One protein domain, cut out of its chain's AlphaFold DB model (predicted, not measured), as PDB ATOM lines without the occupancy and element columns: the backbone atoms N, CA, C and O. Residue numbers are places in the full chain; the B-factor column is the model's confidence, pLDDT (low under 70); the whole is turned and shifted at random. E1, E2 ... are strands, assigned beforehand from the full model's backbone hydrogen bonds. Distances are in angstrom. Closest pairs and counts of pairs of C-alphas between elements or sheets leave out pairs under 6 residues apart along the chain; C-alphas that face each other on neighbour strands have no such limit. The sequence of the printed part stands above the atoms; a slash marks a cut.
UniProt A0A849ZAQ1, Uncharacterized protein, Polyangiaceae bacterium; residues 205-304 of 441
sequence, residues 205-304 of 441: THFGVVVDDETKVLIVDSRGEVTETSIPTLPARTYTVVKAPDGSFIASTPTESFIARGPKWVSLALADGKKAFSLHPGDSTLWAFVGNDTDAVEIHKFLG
ATOM      1  N   THR A 205      24.454  36.277  23.489       38.66
ATOM      2  CA  THR A 205      25.440  36.750  22.478       38.66
ATOM      3  C   THR A 205      26.514  37.539  23.272       38.66
ATOM      4  O   THR A 205      26.168  38.319  24.151       38.66
ATOM      5  N   HIS A 206      27.808  37.353  22.971       48.25
ATOM      6  CA  HIS A 206      28.993  37.451  23.867       48.25
ATOM      7  C   HIS A 206      29.047  36.309  24.878       48.25
ATOM      8  O   HIS A 206      28.571  36.368  26.009       48.25
ATOM      9  N   PHE A 207      29.616  35.225  24.370       56.44
ATOM     10  CA  PHE A 207      29.572  33.882  24.903       56.44
ATOM     11  C   PHE A 207      30.213  33.804  26.276       56.44
ATOM     12  O   PHE A 207      31.421  33.977  26.388       56.44
ATOM     13  N   GLY A 208      29.408  33.497  27.290       53.62
ATOM     14  CA  GLY A 208      29.860  32.820  28.488       53.62
ATOM     15  C   GLY A 208      29.485  31.340  28.412       53.62
ATOM     16  O   GLY A 208      28.351  30.995  28.711       53.62
ATOM     17  N   VAL A 209      30.397  30.453  28.019       56.94
ATOM     18  CA  VAL A 209      30.104  29.007  27.960       56.94
ATOM     19  C   VAL A 209      30.476  28.377  29.284       56.94
ATOM     20  O   VAL A 209      31.609  28.508  29.736       56.94
ATOM     21  N   VAL A 210      29.521  27.704  29.905       55.31
ATOM     22  CA  VAL A 210      29.686  27.142  31.242       55.31
ATOM     23  C   VAL A 210      30.445  25.826  31.162       55.31
ATOM     24  O   VAL A 210      30.098  24.955  30.368       55.31
ATOM     25  N   VAL A 211      31.474  25.698  31.995       56.19
ATOM     26  CA  VAL A 211      32.378  24.543  32.064       56.19
ATOM     27  C   VAL A 211      32.501  24.109  33.521       56.19
ATOM     28  O   VAL A 211      32.489  24.968  34.398       56.19
ATOM     29  N   ASP A 212      32.630  22.803  33.769       52.66
ATOM     30  CA  ASP A 212      32.840  22.167  35.085       52.66
ATOM     31  C   ASP A 212      31.864  22.607  36.204       52.66
ATOM     32  O   ASP A 212      31.998  23.679  36.803       52.66
ATOM     33  N   ASP A 213      30.905  21.740  36.551       62.03
ATOM     34  CA  ASP A 213      30.009  21.882  37.719       62.03
ATOM     35  C   ASP A 213      29.302  23.254  37.854       62.03
ATOM     36  O   ASP A 213      28.946  23.679  38.950       62.03
ATOM     37  N   GLU A 214      29.096  23.966  36.739       68.19
ATOM     38  CA  GLU A 214      28.500  25.312  36.695       68.19
ATOM     39  C   GLU A 214      29.315  26.413  37.412       68.19
ATOM     40  O   GLU A 214      28.759  27.436  37.819       68.19
ATOM     41  N   THR A 215      30.634  26.227  37.561       71.69
ATOM     42  CA  THR A 215      31.525  27.140  38.316       71.69
ATOM     43  C   THR A 215      32.573  27.866  37.474       71.69
ATOM     44  O   THR A 215      33.302  28.723  37.983       71.69
ATOM     45  N   LYS A 216      32.667  27.575  36.178       71.62
ATOM     46  CA  LYS A 216      33.550  28.299  35.261       71.62
ATOM     47  C   LYS A 216      32.799  28.734  34.023       71.62
ATOM     48  O   LYS A 216      31.867  28.070  33.578       71.62
ATOM     49  N   VAL A 217      33.243  29.846  33.455       73.81
ATOM     50  CA  VAL A 217      32.731  30.387  32.202       73.81
ATOM     51  C   VAL A 217      33.891  30.685  31.263       73.81
ATOM     52  O   VAL A 217      34.853  31.357  31.638       73.81
ATOM     53  N   LEU A 218      33.794  30.200  30.028       72.81
ATOM     54  CA  LEU A 218      34.630  30.624  28.913       72.81
ATOM     55  C   LEU A 218      34.008  31.860  28.292       72.81
ATOM     56  O   LEU A 218      32.901  31.796  27.764       72.81
ATOM     57  N   ILE A 219      34.730  32.967  28.353       73.88
ATOM     58  CA  ILE A 219      34.325  34.233  27.759       73.88
ATOM     59  C   ILE A 219      35.008  34.354  26.416       73.88
ATOM     60  O   ILE A 219      36.235  34.262  26.360       73.88
ATOM     61  N   VAL A 220      34.230  34.587  25.366       69.62
ATOM     62  CA  VAL A 220      34.775  34.888  24.043       69.62
ATOM     63  C   VAL A 220      34.581  36.367  23.742       69.62
ATOM     64  O   VAL A 220      33.446  36.841  23.686       69.62
ATOM     65  N   ASP A 221      35.684  37.100  23.587       66.56
ATOM     66  CA  ASP A 221      35.635  38.527  23.255       66.56
ATOM     67  C   ASP A 221      35.309  38.765  21.766       66.56
ATOM     68  O   ASP A 221      35.292  37.839  20.950       66.56
ATOM     69  N   SER A 222      35.069  40.024  21.386       61.75
ATOM     70  CA  SER A 222      34.756  40.414  19.999       61.75
ATOM     71  C   SER A 222      35.888  40.134  18.996       61.75
ATOM     72  O   SER A 222      35.673  40.175  17.783       61.75
ATOM     73  N   ARG A 223      37.098  39.811  19.473       64.19
ATOM     74  CA  ARG A 223      38.250  39.402  18.649       64.19
ATOM     75  C   ARG A 223      38.392  37.882  18.561       64.19
ATOM     76  O   ARG A 223      39.237  37.394  17.812       64.19
ATOM     77  N   GLY A 224      37.577  37.141  19.301       59.81
ATOM     78  CA  GLY A 224      37.624  35.692  19.399       59.81
ATOM     79  C   GLY A 224      38.687  35.128  20.306       59.81
ATOM     80  O   GLY A 224      39.025  33.942  20.187       59.81
ATOM     81  N   GLU A 225      39.206  35.946  21.213       69.06
ATOM     82  CA  GLU A 225      40.013  35.433  22.303       69.06
ATOM     83  C   GLU A 225      39.126  34.807  23.368       69.06
ATOM     84  O   GLU A 225      38.106  35.366  23.766       69.06
ATOM     85  N   VAL A 226      39.536  33.616  23.805       70.81
ATOM     86  CA  VAL A 226      38.807  32.821  24.785       70.81
ATOM     87  C   VAL A 226      39.538  32.901  26.112       70.81
ATOM     88  O   VAL A 226      40.704  32.517  26.212       70.81
ATOM     89  N   THR A 227      38.846  33.379  27.138       78.62
ATOM     90  CA  THR A 227      39.366  33.437  28.505       78.62
ATOM     91  C   THR A 227      38.501  32.596  29.428       78.62
ATOM     92  O   THR A 227      37.294  32.806  29.499       78.62
ATOM     93  N   GLU A 228      39.113  31.672  30.162       80.75
ATOM     94  CA  GLU A 228      38.449  30.937  31.241       80.75
ATOM     95  C   GLU A 228      38.413  31.800  32.503       80.75
ATOM     96  O   GLU A 228      39.418  32.391  32.896       80.75
ATOM     97  N   THR A 229      37.245  31.916  33.129       83.06
ATOM     98  CA  THR A 229      37.077  32.643  34.390       83.06
ATOM     99  C   THR A 229      36.219  31.837  35.356       83.06
ATOM    100  O   THR A 229      35.163  31.327  34.989       83.06
ATOM    101  N   SER A 230      36.662  31.740  36.610       85.12
ATOM    102  CA  SER A 230      35.860  31.160  37.688       85.12
ATOM    103  C   SER A 230      34.726  32.103  38.081       85.12
ATOM    104  O   SER A 230      34.939  33.304  38.261       85.12
ATOM    105  N   ILE A 231      33.535  31.546  38.256       84.62
ATOM    106  CA  ILE A 231      32.325  32.248  38.681       84.62
ATOM    107  C   ILE A 231      31.677  31.504  39.861       84.62
ATOM    108  O   ILE A 231      31.980  30.333  40.099       84.62
ATOM    109  N   PRO A 232      30.778  32.144  40.629       86.88
ATOM    110  CA  PRO A 232      29.954  31.410  41.582       86.88
ATOM    111  C   PRO A 232      29.039  30.419  40.854       86.88
ATOM    112  O   PRO A 232      28.624  30.698  39.729       86.88
ATOM    113  N   THR A 233      28.659  29.321  41.517       86.31
ATOM    114  CA  THR A 233      27.697  28.340  40.982       86.31
ATOM    115  C   THR A 233      26.459  29.038  40.437       86.31
ATOM    116  O   THR A 233      25.841  29.835  41.149       86.31
ATOM    117  N   LEU A 234      26.128  28.777  39.174       84.94
ATOM    118  CA  LEU A 234      25.081  29.507  38.471       84.94
ATOM    119  C   LEU A 234      23.690  29.332  39.092       84.94
ATOM    120  O   LEU A 234      23.374  28.290  39.669       84.94
ATOM    121  N   PRO A 235      22.808  30.333  38.929       85.88
ATOM    122  CA  PRO A 235      21.392  30.148  39.190       85.88
ATOM    123  C   PRO A 235      20.820  29.019  38.321       85.88
ATOM    124  O   PRO A 235      21.149  28.875  37.139       85.88
ATOM    125  N   ALA A 236      19.900  28.238  38.888       82.56
ATOM    126  CA  ALA A 236      19.219  27.190  38.142       82.56
ATOM    127  C   ALA A 236      18.472  27.772  36.928       82.56
ATOM    128  O   ALA A 236      17.811  28.803  37.029       82.56
ATOM    129  N   ARG A 237      18.518  27.057  35.794       79.38
ATOM    130  CA  ARG A 237      17.885  27.463  34.520       79.38
ATOM    131  C   ARG A 237      18.405  28.793  33.960       79.38
ATOM    132  O   ARG A 237      17.669  29.486  33.261       79.38
ATOM    133  N   THR A 238      19.652  29.143  34.255       80.44
ATOM    134  CA  THR A 238      20.356  30.187  33.500       80.44
ATOM    135  C   THR A 238      20.364  29.803  32.020       80.44
ATOM    136  O   THR A 238      20.609  28.639  31.734       80.44
ATOM    137  N   TYR A 239      20.045  30.741  31.122       73.88
ATOM    138  CA  TYR A 239      20.100  30.572  29.661       73.88
ATOM    139  C   TYR A 239      21.148  31.475  28.990       73.88
ATOM    140  O   TYR A 239      21.610  31.164  27.898       73.88
ATOM    141  N   THR A 240      21.563  32.559  29.654       80.62
ATOM    142  CA  THR A 240      22.592  33.490  29.165       80.62
ATOM    143  C   THR A 240      23.490  33.910  30.322       80.62
ATOM    144  O   THR A 240      23.003  34.165  31.424       80.62
ATOM    145  N   VAL A 241      24.797  34.019  30.070       85.31
ATOM    146  CA  VAL A 241      25.766  34.651  30.975       85.31
ATOM    147  C   VAL A 241      26.618  35.622  30.171       85.31
ATOM    148  O   VAL A 241      27.221  35.226  29.177       85.31
ATOM    149  N   VAL A 242      26.701  36.873  30.619       86.06
ATOM    150  CA  VAL A 242      27.496  37.929  29.979       86.06
ATOM    151  C   VAL A 242      28.428  38.595  30.984       86.06
ATOM    152  O   VAL A 242      28.115  38.706  32.172       86.06
ATOM    153  N   LYS A 243      29.578  39.071  30.501       87.06
ATOM    154  CA  LYS A 243      30.468  39.940  31.271       87.06
ATOM    155  C   LYS A 243      30.141  41.396  30.947       87.06
ATOM    156  O   LYS A 243      30.253  41.808  29.797       87.06
ATOM    157  N   ALA A 244      29.729  42.158  31.950       88.12
ATOM    158  CA  ALA A 244      29.461  43.581  31.819       88.12
ATOM    159  C   ALA A 244      30.772  44.393  31.682       88.12
ATOM    160  O   ALA A 244      31.844  43.903  32.058       88.12
ATOM    161  N   PRO A 245      30.711  45.646  31.191       85.31
ATOM    162  CA  PRO A 245      31.892  46.499  31.010       85.31
ATOM    163  C   PRO A 245      32.681  46.783  32.297       85.31
ATOM    164  O   PRO A 245      33.894  46.973  32.250       85.31
ATOM    165  N   ASP A 246      32.018  46.768  33.457       85.62
ATOM    166  CA  ASP A 246      32.663  46.911  34.771       85.62
ATOM    167  C   ASP A 246      33.372  45.624  35.247       85.62
ATOM    168  O   ASP A 246      33.948  45.582  36.334       85.62
ATOM    169  N   GLY A 247      33.331  44.565  34.432       87.38
ATOM    170  CA  GLY A 247      33.907  43.257  34.704       87.38
ATOM    171  C   GLY A 247      33.007  42.322  35.509       87.38
ATOM    172  O   GLY A 247      33.396  41.168  35.709       87.38
ATOM    173  N   SER A 248      31.831  42.773  35.954       89.44
ATOM    174  CA  SER A 248      30.868  41.918  36.646       89.44
ATOM    175  C   SER A 248      30.243  40.894  35.696       89.44
ATOM    176  O   SER A 248      30.166  41.098  34.487       89.44
ATOM    177  N   PHE A 249      29.798  39.766  36.248       89.69
ATOM    178  CA  PHE A 249      29.056  38.759  35.491       89.69
ATOM    179  C   PHE A 249      27.571  38.907  35.752       89.69
ATOM    180  O   PHE A 249      27.161  39.069  36.903       89.69
ATOM    181  N   ILE A 250      26.776  38.804  34.695       91.75
ATOM    182  CA  ILE A 250      25.321  38.824  34.769       91.75
ATOM    183  C   ILE A 250      24.793  37.539  34.136       91.75
ATOM    184  O   ILE A 250      25.194  37.185  33.032       91.75
ATOM    185  N   ALA A 251      23.923  36.840  34.853       89.38
ATOM    186  CA  ALA A 251      23.263  35.617  34.416       89.38
ATOM    187  C   ALA A 251      21.760  35.869  34.270       89.38
ATOM    188  O   ALA A 251      21.157  36.480  35.150       89.38
ATOM    189  N   SER A 252      21.141  35.374  33.204       88.44
ATOM    190  CA  SER A 252      19.703  35.516  32.951       88.44
ATOM    191  C   SER A 252      19.019  34.154  32.941       88.44
ATOM    192  O   SER A 252      19.511  33.198  32.346       88.44
ATOM    193  N   THR A 253      17.873  34.071  33.607       87.12
ATOM    194  CA  THR A 253      16.938  32.934  33.620       87.12
ATOM    195  C   THR A 253      15.606  33.386  33.013       87.12
ATOM    196  O   THR A 253      15.372  34.594  32.921       87.12
ATOM    197  N   PRO A 254      14.683  32.477  32.631       85.06
ATOM    198  CA  PRO A 254      13.416  32.871  32.005       85.06
ATOM    199  C   PRO A 254      12.565  33.840  32.839       85.06
ATOM    200  O   PRO A 254      11.678  34.496  32.305       85.06
ATOM    201  N   THR A 255      12.804  33.913  34.151       90.38
ATOM    202  CA  THR A 255      12.000  34.706  35.090       90.38
ATOM    203  C   THR A 255      12.772  35.831  35.773       90.38
ATOM    204  O   THR A 255      12.152  36.710  36.370       90.38
ATOM    205  N   GLU A 256      14.104  35.806  35.745       93.94
ATOM    206  CA  GLU A 256      14.935  36.706  36.548       93.94
ATOM    207  C   GLU A 256      16.379  36.769  36.044       93.94
ATOM    208  O   GLU A 256      16.930  35.759  35.606       93.94
ATOM    209  N   SER A 257      17.001  37.936  36.169       93.19
ATOM    210  CA  SER A 257      18.424  38.159  35.948       93.19
ATOM    211  C   SER A 257      19.155  38.345  37.279       93.19
ATOM    212  O   SER A 257      18.581  38.784  38.275       93.19
ATOM    213  N   PHE A 258      20.442  38.019  37.297       93.00
ATOM    214  CA  PHE A 258      21.291  37.993  38.481       93.00
ATOM    215  C   PHE A 258      22.643  38.619  38.172       93.00
ATOM    216  O   PHE A 258      23.179  38.405  37.093       93.00
ATOM    217  N   ILE A 259      23.236  39.322  39.133       92.75
ATOM    218  CA  ILE A 259      24.607  39.838  39.054       92.75
ATOM    219  C   ILE A 259      25.500  39.133  40.077       92.75
ATOM    220  O   ILE A 259      25.106  38.922  41.228       92.75
ATOM    221  N   ALA A 260      26.709  38.762  39.667       91.38
ATOM    222  CA  ALA A 260      27.699  38.161  40.548       91.38
ATOM    223  C   ALA A 260      28.289  39.222  41.488       91.38
ATOM    224  O   ALA A 260      28.827  40.246  41.055       91.38
ATOM    225  N   ARG A 261      28.214  38.962  42.795       89.25
ATOM    226  CA  ARG A 261      28.770  39.789  43.873       89.25
ATOM    227  C   ARG A 261      29.606  38.901  44.792       89.25
ATOM    228  O   ARG A 261      29.088  38.220  45.679       89.25
ATOM    229  N   GLY A 262      30.916  38.879  44.548       87.81
ATOM    230  CA  GLY A 262      31.821  37.946  45.222       87.81
ATOM    231  C   GLY A 262      31.404  36.492  44.946       87.81
ATOM    232  O   GLY A 262      31.232  36.147  43.781       87.81
ATOM    233  N   PRO A 263      31.205  35.642  45.972       89.06
ATOM    234  CA  PRO A 263      30.835  34.236  45.797       89.06
ATOM    235  C   PRO A 263      29.319  34.006  45.648       89.06
ATOM    236  O   PRO A 263      28.864  32.874  45.799       89.06
ATOM    237  N   LYS A 264      28.507  35.053  45.448       90.94
ATOM    238  CA  LYS A 264      27.041  34.937  45.400       90.94
ATOM    239  C   LYS A 264      26.457  35.593  44.159       90.94
ATOM    240  O   LYS A 264      26.951  36.619  43.698       90.94
ATOM    241  N   TRP A 265      25.349  35.035  43.691       92.50
ATOM    242  CA  TRP A 265      24.458  35.675  42.731       92.50
ATOM    243  C   TRP A 265      23.391  36.471  43.474       92.50
ATOM    244  O   TRP A 265      22.756  35.960  44.398       92.50
ATOM    245  N   VAL A 266      23.207  37.727  43.083       92.75
ATOM    246  CA  VAL A 266      22.202  38.625  43.656       92.75
ATOM    247  C   VAL A 266      21.183  38.962  42.578       92.75
ATOM    248  O   VAL A 266      21.563  39.264  41.449       92.75
ATOM    249  N   SER A 267      19.897  38.893  42.930       92.75
ATOM    250  CA  SER A 267      18.787  39.286  42.054       92.75
ATOM    251  C   SER A 267      19.013  40.691  41.501       92.75
ATOM    252  O   SER A 267      19.319  41.621  42.250       92.75
ATOM    253  N   LEU A 268      18.860  40.825  40.190       91.94
ATOM    254  CA  LEU A 268      19.040  42.064  39.463       91.94
ATOM    255  C   LEU A 268      17.697  42.519  38.902       91.94
ATOM    256  O   LEU A 268      17.021  41.781  38.185       91.94
ATOM    257  N   ALA A 269      17.319  43.751  39.224       89.44
ATOM    258  CA  ALA A 269      16.106  44.372  38.720       89.44
ATOM    259  C   ALA A 269      16.434  45.683  38.005       89.44
ATOM    260  O   ALA A 269      17.340  46.422  38.398       89.44
ATOM    261  N   LEU A 270      15.657  45.980  36.970       88.94
ATOM    262  CA  LEU A 270      15.641  47.281  36.318       88.94
ATOM    263  C   LEU A 270      15.036  48.337  37.253       88.94
ATOM    264  O   LEU A 270      14.462  48.028  38.303       88.94
ATOM    265  N   ALA A 271      15.160  49.611  36.879       82.12
ATOM    266  CA  ALA A 271      14.753  50.719  37.740       82.12
ATOM    267  C   ALA A 271      13.268  50.685  38.150       82.12
ATOM    268  O   ALA A 271      12.922  51.145  39.244       82.12
ATOM    269  N   ASP A 272      12.424  50.098  37.307       82.06
ATOM    270  CA  ASP A 272      10.984  49.907  37.485       82.06
ATOM    271  C   ASP A 272      10.603  48.566  38.147       82.06
ATOM    272  O   ASP A 272       9.421  48.262  38.293       82.06
ATOM    273  N   GLY A 273      11.591  47.772  38.567       88.12
ATOM    274  CA  GLY A 273      11.398  46.504  39.267       88.12
ATOM    275  C   GLY A 273      11.280  45.275  38.368       88.12
ATOM    276  O   GLY A 273      11.157  44.170  38.900       88.12
ATOM    277  N   LYS A 274      11.342  45.414  37.037       91.19
ATOM    278  CA  LYS A 274      11.363  44.252  36.136       91.19
ATOM    279  C   LYS A 274      12.643  43.438  36.331       91.19
ATOM    280  O   LYS A 274      13.731  43.995  36.444       91.19
ATOM    281  N   LYS A 275      12.504  42.113  36.361       91.88
ATOM    282  CA  LYS A 275      13.593  41.173  36.677       91.88
ATOM    283  C   LYS A 275      13.994  40.274  35.512       91.88
ATOM    284  O   LYS A 275      15.146  39.878  35.444       91.88
ATOM    285  N   ALA A 276      13.067  39.956  34.613       91.00
ATOM    286  CA  ALA A 276      13.343  39.196  33.399       91.00
ATOM    287  C   ALA A 276      13.614  40.163  32.243       91.00
ATOM    288  O   ALA A 276      12.773  41.011  31.942       91.00
ATOM    289  N   PHE A 277      14.786  40.051  31.627       90.75
ATOM    290  CA  PHE A 277      15.189  40.828  30.458       90.75
ATOM    291  C   PHE A 277      16.320  40.108  29.727       90.75
ATOM    292  O   PHE A 277      17.074  39.351  30.345       90.75
ATOM    293  N   SER A 278      16.434  40.361  28.427       87.44
ATOM    294  CA  SER A 278      17.517  39.848  27.589       87.44
ATOM    295  C   SER A 278      18.701  40.804  27.627       87.44
ATOM    296  O   SER A 278      18.528  42.020  27.723       87.44
ATOM    297  N   LEU A 279      19.913  40.263  27.566       88.62
ATOM    298  CA  LEU A 279      21.150  41.033  27.619       88.62
ATOM    299  C   LEU A 279      21.817  41.028  26.251       88.62
ATOM    300  O   LEU A 279      22.026  39.971  25.668       88.62
ATOM    301  N   HIS A 280      22.161  42.215  25.766       86.50
ATOM    302  CA  HIS A 280      22.771  42.418  24.458       86.50
ATOM    303  C   HIS A 280      24.027  43.271  24.626       86.50
ATOM    304  O   HIS A 280      23.936  44.483  24.855       86.50
ATOM    305  N   PRO A 281      25.212  42.660  24.577       82.62
ATOM    306  CA  PRO A 281      26.454  43.391  24.750       82.62
ATOM    307  C   PRO A 281      26.869  44.064  23.442       82.62
ATOM    308  O   PRO A 281      26.612  43.563  22.348       82.62
ATOM    309  N   GLY A 282      27.478  45.232  23.585       81.75
ATOM    310  CA  GLY A 282      28.266  45.922  22.576       81.75
ATOM    311  C   GLY A 282      29.760  45.791  22.876       81.75
ATOM    312  O   GLY A 282      30.165  45.031  23.755       81.75
ATOM    313  N   ASP A 283      30.587  46.570  22.181       79.38
ATOM    314  CA  ASP A 283      32.048  46.518  22.337       79.38
ATOM    315  C   ASP A 283      32.516  46.985  23.731       79.38
ATOM    316  O   ASP A 283      33.473  46.458  24.299       79.38
ATOM    317  N   SER A 284      31.837  47.979  24.292       84.19
ATOM    318  CA  SER A 284      32.097  48.598  25.594       84.19
ATOM    319  C   SER A 284      30.826  48.910  26.391       84.19
ATOM    320  O   SER A 284      30.908  49.371  27.529       84.19
ATOM    321  N   THR A 285      29.645  48.653  25.827       86.94
ATOM    322  CA  THR A 285      28.344  48.890  26.466       86.94
ATOM    323  C   THR A 285      27.595  47.577  26.686       86.94
ATOM    324  O   THR A 285      27.748  46.636  25.920       86.94
ATOM    325  N   LEU A 286      26.744  47.504  27.709       89.81
ATOM    326  CA  LEU A 286      25.779  46.415  27.858       89.81
ATOM    327  C   LEU A 286      24.361  46.978  27.848       89.81
ATOM    328  O   LEU A 286      24.054  47.922  28.579       89.81
ATOM    329  N   TRP A 287      23.500  46.386  27.031       90.88
ATOM    330  CA  TRP A 287      22.099  46.759  26.914       90.88
ATOM    331  C   TRP A 287      21.211  45.667  27.503       90.88
ATOM    332  O   TRP A 287      21.474  44.480  27.327       90.88
ATOM    333  N   ALA A 288      20.146  46.070  28.187       91.69
ATOM    334  CA  ALA A 288      19.074  45.182  28.613       91.69
ATOM    335  C   ALA A 288      17.808  45.494  27.817       91.69
ATOM    336  O   ALA A 288      17.382  46.647  27.737       91.69
ATOM    337  N   PHE A 289      17.215  44.457  27.240       90.19
ATOM    338  CA  PHE A 289      16.018  44.527  26.419       90.19
ATOM    339  C   PHE A 289      14.852  43.917  27.186       90.19
ATOM    340  O   PHE A 289      14.916  42.781  27.664       90.19
ATOM    341  N   VAL A 290      13.772  44.680  27.284       88.75
ATOM    342  CA  VAL A 290      12.494  44.228  27.821       88.75
ATOM    343  C   VAL A 290      11.481  44.315  26.695       88.75
ATOM    344  O   VAL A 290      11.148  45.410  26.249       88.75
ATOM    345  N   GLY A 291      10.978  43.173  26.250       77.50
ATOM    346  CA  GLY A 291       9.867  43.099  25.313       77.50
ATOM    347  C   GLY A 291       8.800  42.167  25.862       77.50
ATOM    348  O   GLY A 291       9.115  41.087  26.356       77.50
ATOM    349  N   ASN A 292       7.544  42.588  25.762       56.00
ATOM    350  CA  ASN A 292       6.410  41.670  25.814       56.00
ATOM    351  C   ASN A 292       6.000  41.406  24.360       56.00
ATOM    352  O   ASN A 292       6.103  42.331  23.556       56.00
ATOM    353  N   ASP A 293       5.516  40.204  24.037       52.62
ATOM    354  CA  ASP A 293       5.232  39.706  22.673       52.62
ATOM    355  C   ASP A 293       4.394  40.619  21.743       52.62
ATOM    356  O   ASP A 293       4.216  40.273  20.575       52.62
ATOM    357  N   THR A 294       3.861  41.763  22.196       52.53
ATOM    358  CA  THR A 294       2.926  42.562  21.392       52.53
ATOM    359  C   THR A 294       3.066  44.090  21.372       52.53
ATOM    360  O   THR A 294       2.720  44.637  20.331       52.53
ATOM    361  N   ASP A 295       3.562  44.813  22.395       59.59
ATOM    362  CA  ASP A 295       3.211  46.260  22.468       59.59
ATOM    363  C   ASP A 295       4.314  47.282  22.798       59.59
ATOM    364  O   ASP A 295       4.169  48.454  22.457       59.59
ATOM    365  N   ALA A 296       5.411  46.913  23.463       71.69
ATOM    366  CA  ALA A 296       6.474  47.876  23.757       71.69
ATOM    367  C   ALA A 296       7.820  47.188  23.962       71.69
ATOM    368  O   ALA A 296       7.904  46.179  24.666       71.69
ATOM    369  N   VAL A 297       8.867  47.784  23.393       84.31
ATOM    370  CA  VAL A 297      10.258  47.409  23.650       84.31
ATOM    371  C   VAL A 297      10.895  48.515  24.487       84.31
ATOM    372  O   VAL A 297      10.891  49.685  24.101       84.31
ATOM    373  N   GLU A 298      11.424  48.167  25.653       89.38
ATOM    374  CA  GLU A 298      12.232  49.065  26.475       89.38
ATOM    375  C   GLU A 298      13.689  48.624  26.421       89.38
ATOM    376  O   GLU A 298      14.005  47.449  26.612       89.38
ATOM    377  N   ILE A 299      14.578  49.586  26.194       88.81
ATOM    378  CA  ILE A 299      16.018  49.355  26.174       88.81
ATOM    379  C   ILE A 299      16.641  50.151  27.300       88.81
ATOM    380  O   ILE A 299      16.470  51.371  27.401       88.81
ATOM    381  N   HIS A 300      17.382  49.448  28.141       91.50
ATOM    382  CA  HIS A 300      18.072  50.001  29.290       91.50
ATOM    383  C   HIS A 300      19.578  49.893  29.076       91.50
ATOM    384  O   HIS A 300      20.073  48.861  28.627       91.50
ATOM    385  N   LYS A 301      20.313  50.956  29.400       90.50
ATOM    386  CA  LYS A 301      21.777  50.962  29.357       90.50
ATOM    387  C   LYS A 301      22.321  50.536  30.713       90.50
ATOM    388  O   LYS A 301      21.878  51.071  31.732       90.50
ATOM    389  N   PHE A 302      23.278  49.616  30.720       89.62
ATOM    390  CA  PHE A 302      24.072  49.321  31.904       89.62
ATOM    391  C   PHE A 302      24.934  50.536  32.271       89.62
ATOM    392  O   PHE A 302      25.576  51.121  31.399       89.62
ATOM    393  N   LEU A 303      24.942  50.908  33.547       86.06
ATOM    394  CA  LEU A 303      25.710  52.020  34.092       86.06
ATOM    395  C   LEU A 303      26.907  51.480  34.862       86.06
ATOM    396  O   LEU A 303      26.745  50.775  35.865       86.06
ATOM    397  N   GLY A 304      28.107  51.847  34.418       78.81
ATOM    398  CA  GLY A 304      29.315  51.596  35.190       78.81
ATOM    399  C   GLY A 304      29.361  52.422  36.488       78.81
ATOM    400  O   GLY A 304      28.602  53.381  36.664       78.81
TER     401      GLY A 304
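Overview. This is residues 205 to 304 of the 441 residues of an uncharacterized protein of Polyangiaceae bacterium (UniProt A0A849ZAQ1). Three small antiparallel sheets follow one another along the longest axis: a twisted four-stranded sheet, E4 to E7, with its strands E4 and E5 in the middle of the whole, a crossed sheet E1 to E3 at one end, and a sheet E8 to E10 at the other. The sheets E4 to E7 and E1 to E3 are partly face to face as a sandwich, with their strands at 79 degrees, while E8 comes close to E4 and E5 at the E4 edge. The printed part has 100 residues with no named helix and ten named strands, E1 to E10 along the chain; the orders E1 E2 E3, E4 E5 E6 E7 and E8 E9 E10 are antiparallel throughout. The class is all strand, though named strands hold 48 of the 100 residues, under half. The whole is compact, with a radius of gyration of the C-alphas of 13.3 A, and its outline is rounded, spanning 39 by 29 by 24 A.

Along the chain. The largest sheet is built of E4, residues 240 to 243, E5, residues 249 to 252, E6, residues 257 to 261, and E7, residues 264 to 268. E4 begins at C-alpha 240 (22.592, 33.490, 29.165) and is 10.4 A long from first to last C-alpha; E5, E6 and E7 measure 10.2 A, 13.1 A and 12.2 A. The sheet before it in the chain has E1, residues 208 to 211, 9.4 A, which begins at C-alpha 208 (29.860, 32.820, 28.488), E2, residues 216 to 220, 13.1 A, and E3, residues 226 to 230, 13.3 A. The sheet after it has E8, residues 278 to 281, 10.0 A, and the two longest strands, E9, residues 286 to 291, 16.5 A, and E10, residues 297 to 302, 16.2 A, which ends at C-alpha 302 (24.072, 49.321, 31.904).

Arrangement. The sheet E4 E5 E6 E7 is a meander, each strand the antiparallel neighbour of the one before, and its edge strands are E4 and E7. From edge to edge its strands' lines turn by 78 degrees, and it is only just strongly twisted, with C-alphas up to 4.1 A off its best plane. E4 and E5 form a hairpin with N 242 and O 250 2.9 A apart, within hydrogen-bond range; so do E5 and E6, with N 258 and O 251 at 2.7 A, and E6 and E7, with N 268 and O 257 at 2.8 A. In the sandwich, two sheets face to face, the facing parts of this sheet and of E1 E2 E3 are 10.2 A centre to centre and their best planes 28 degrees apart. The closest C-alphas of E1 and E4 are those of Gly 208 and Val 241, 5.1 A apart. E1 E2 E3 is a second meander, with N 218 and O 209 at 2.8 A and N 219 and O 227 at 2.8 A. E8 E9 E10 is a third, with N 280 and O 287 at 2.8 A and N 300 and O 288 at 2.8 A. The closest C-alphas of E4 and E8 are those of Val 242 and Leu 279, 7.4 A apart. E3 and E10, for instance, are apart.

Size, cuts and confidence. The two C-alphas farthest apart are those of Asp 212 and Asp 295, 40.2 A. The printed part has no cut, and no link is long; E3 to E4 and E7 to E8 are short, with 9 residues each, and the others are tight. The mean pLDDT of the printed part is 80.3, and residues 205 to 214, 220 to 225 and 292 to 295 are under 70.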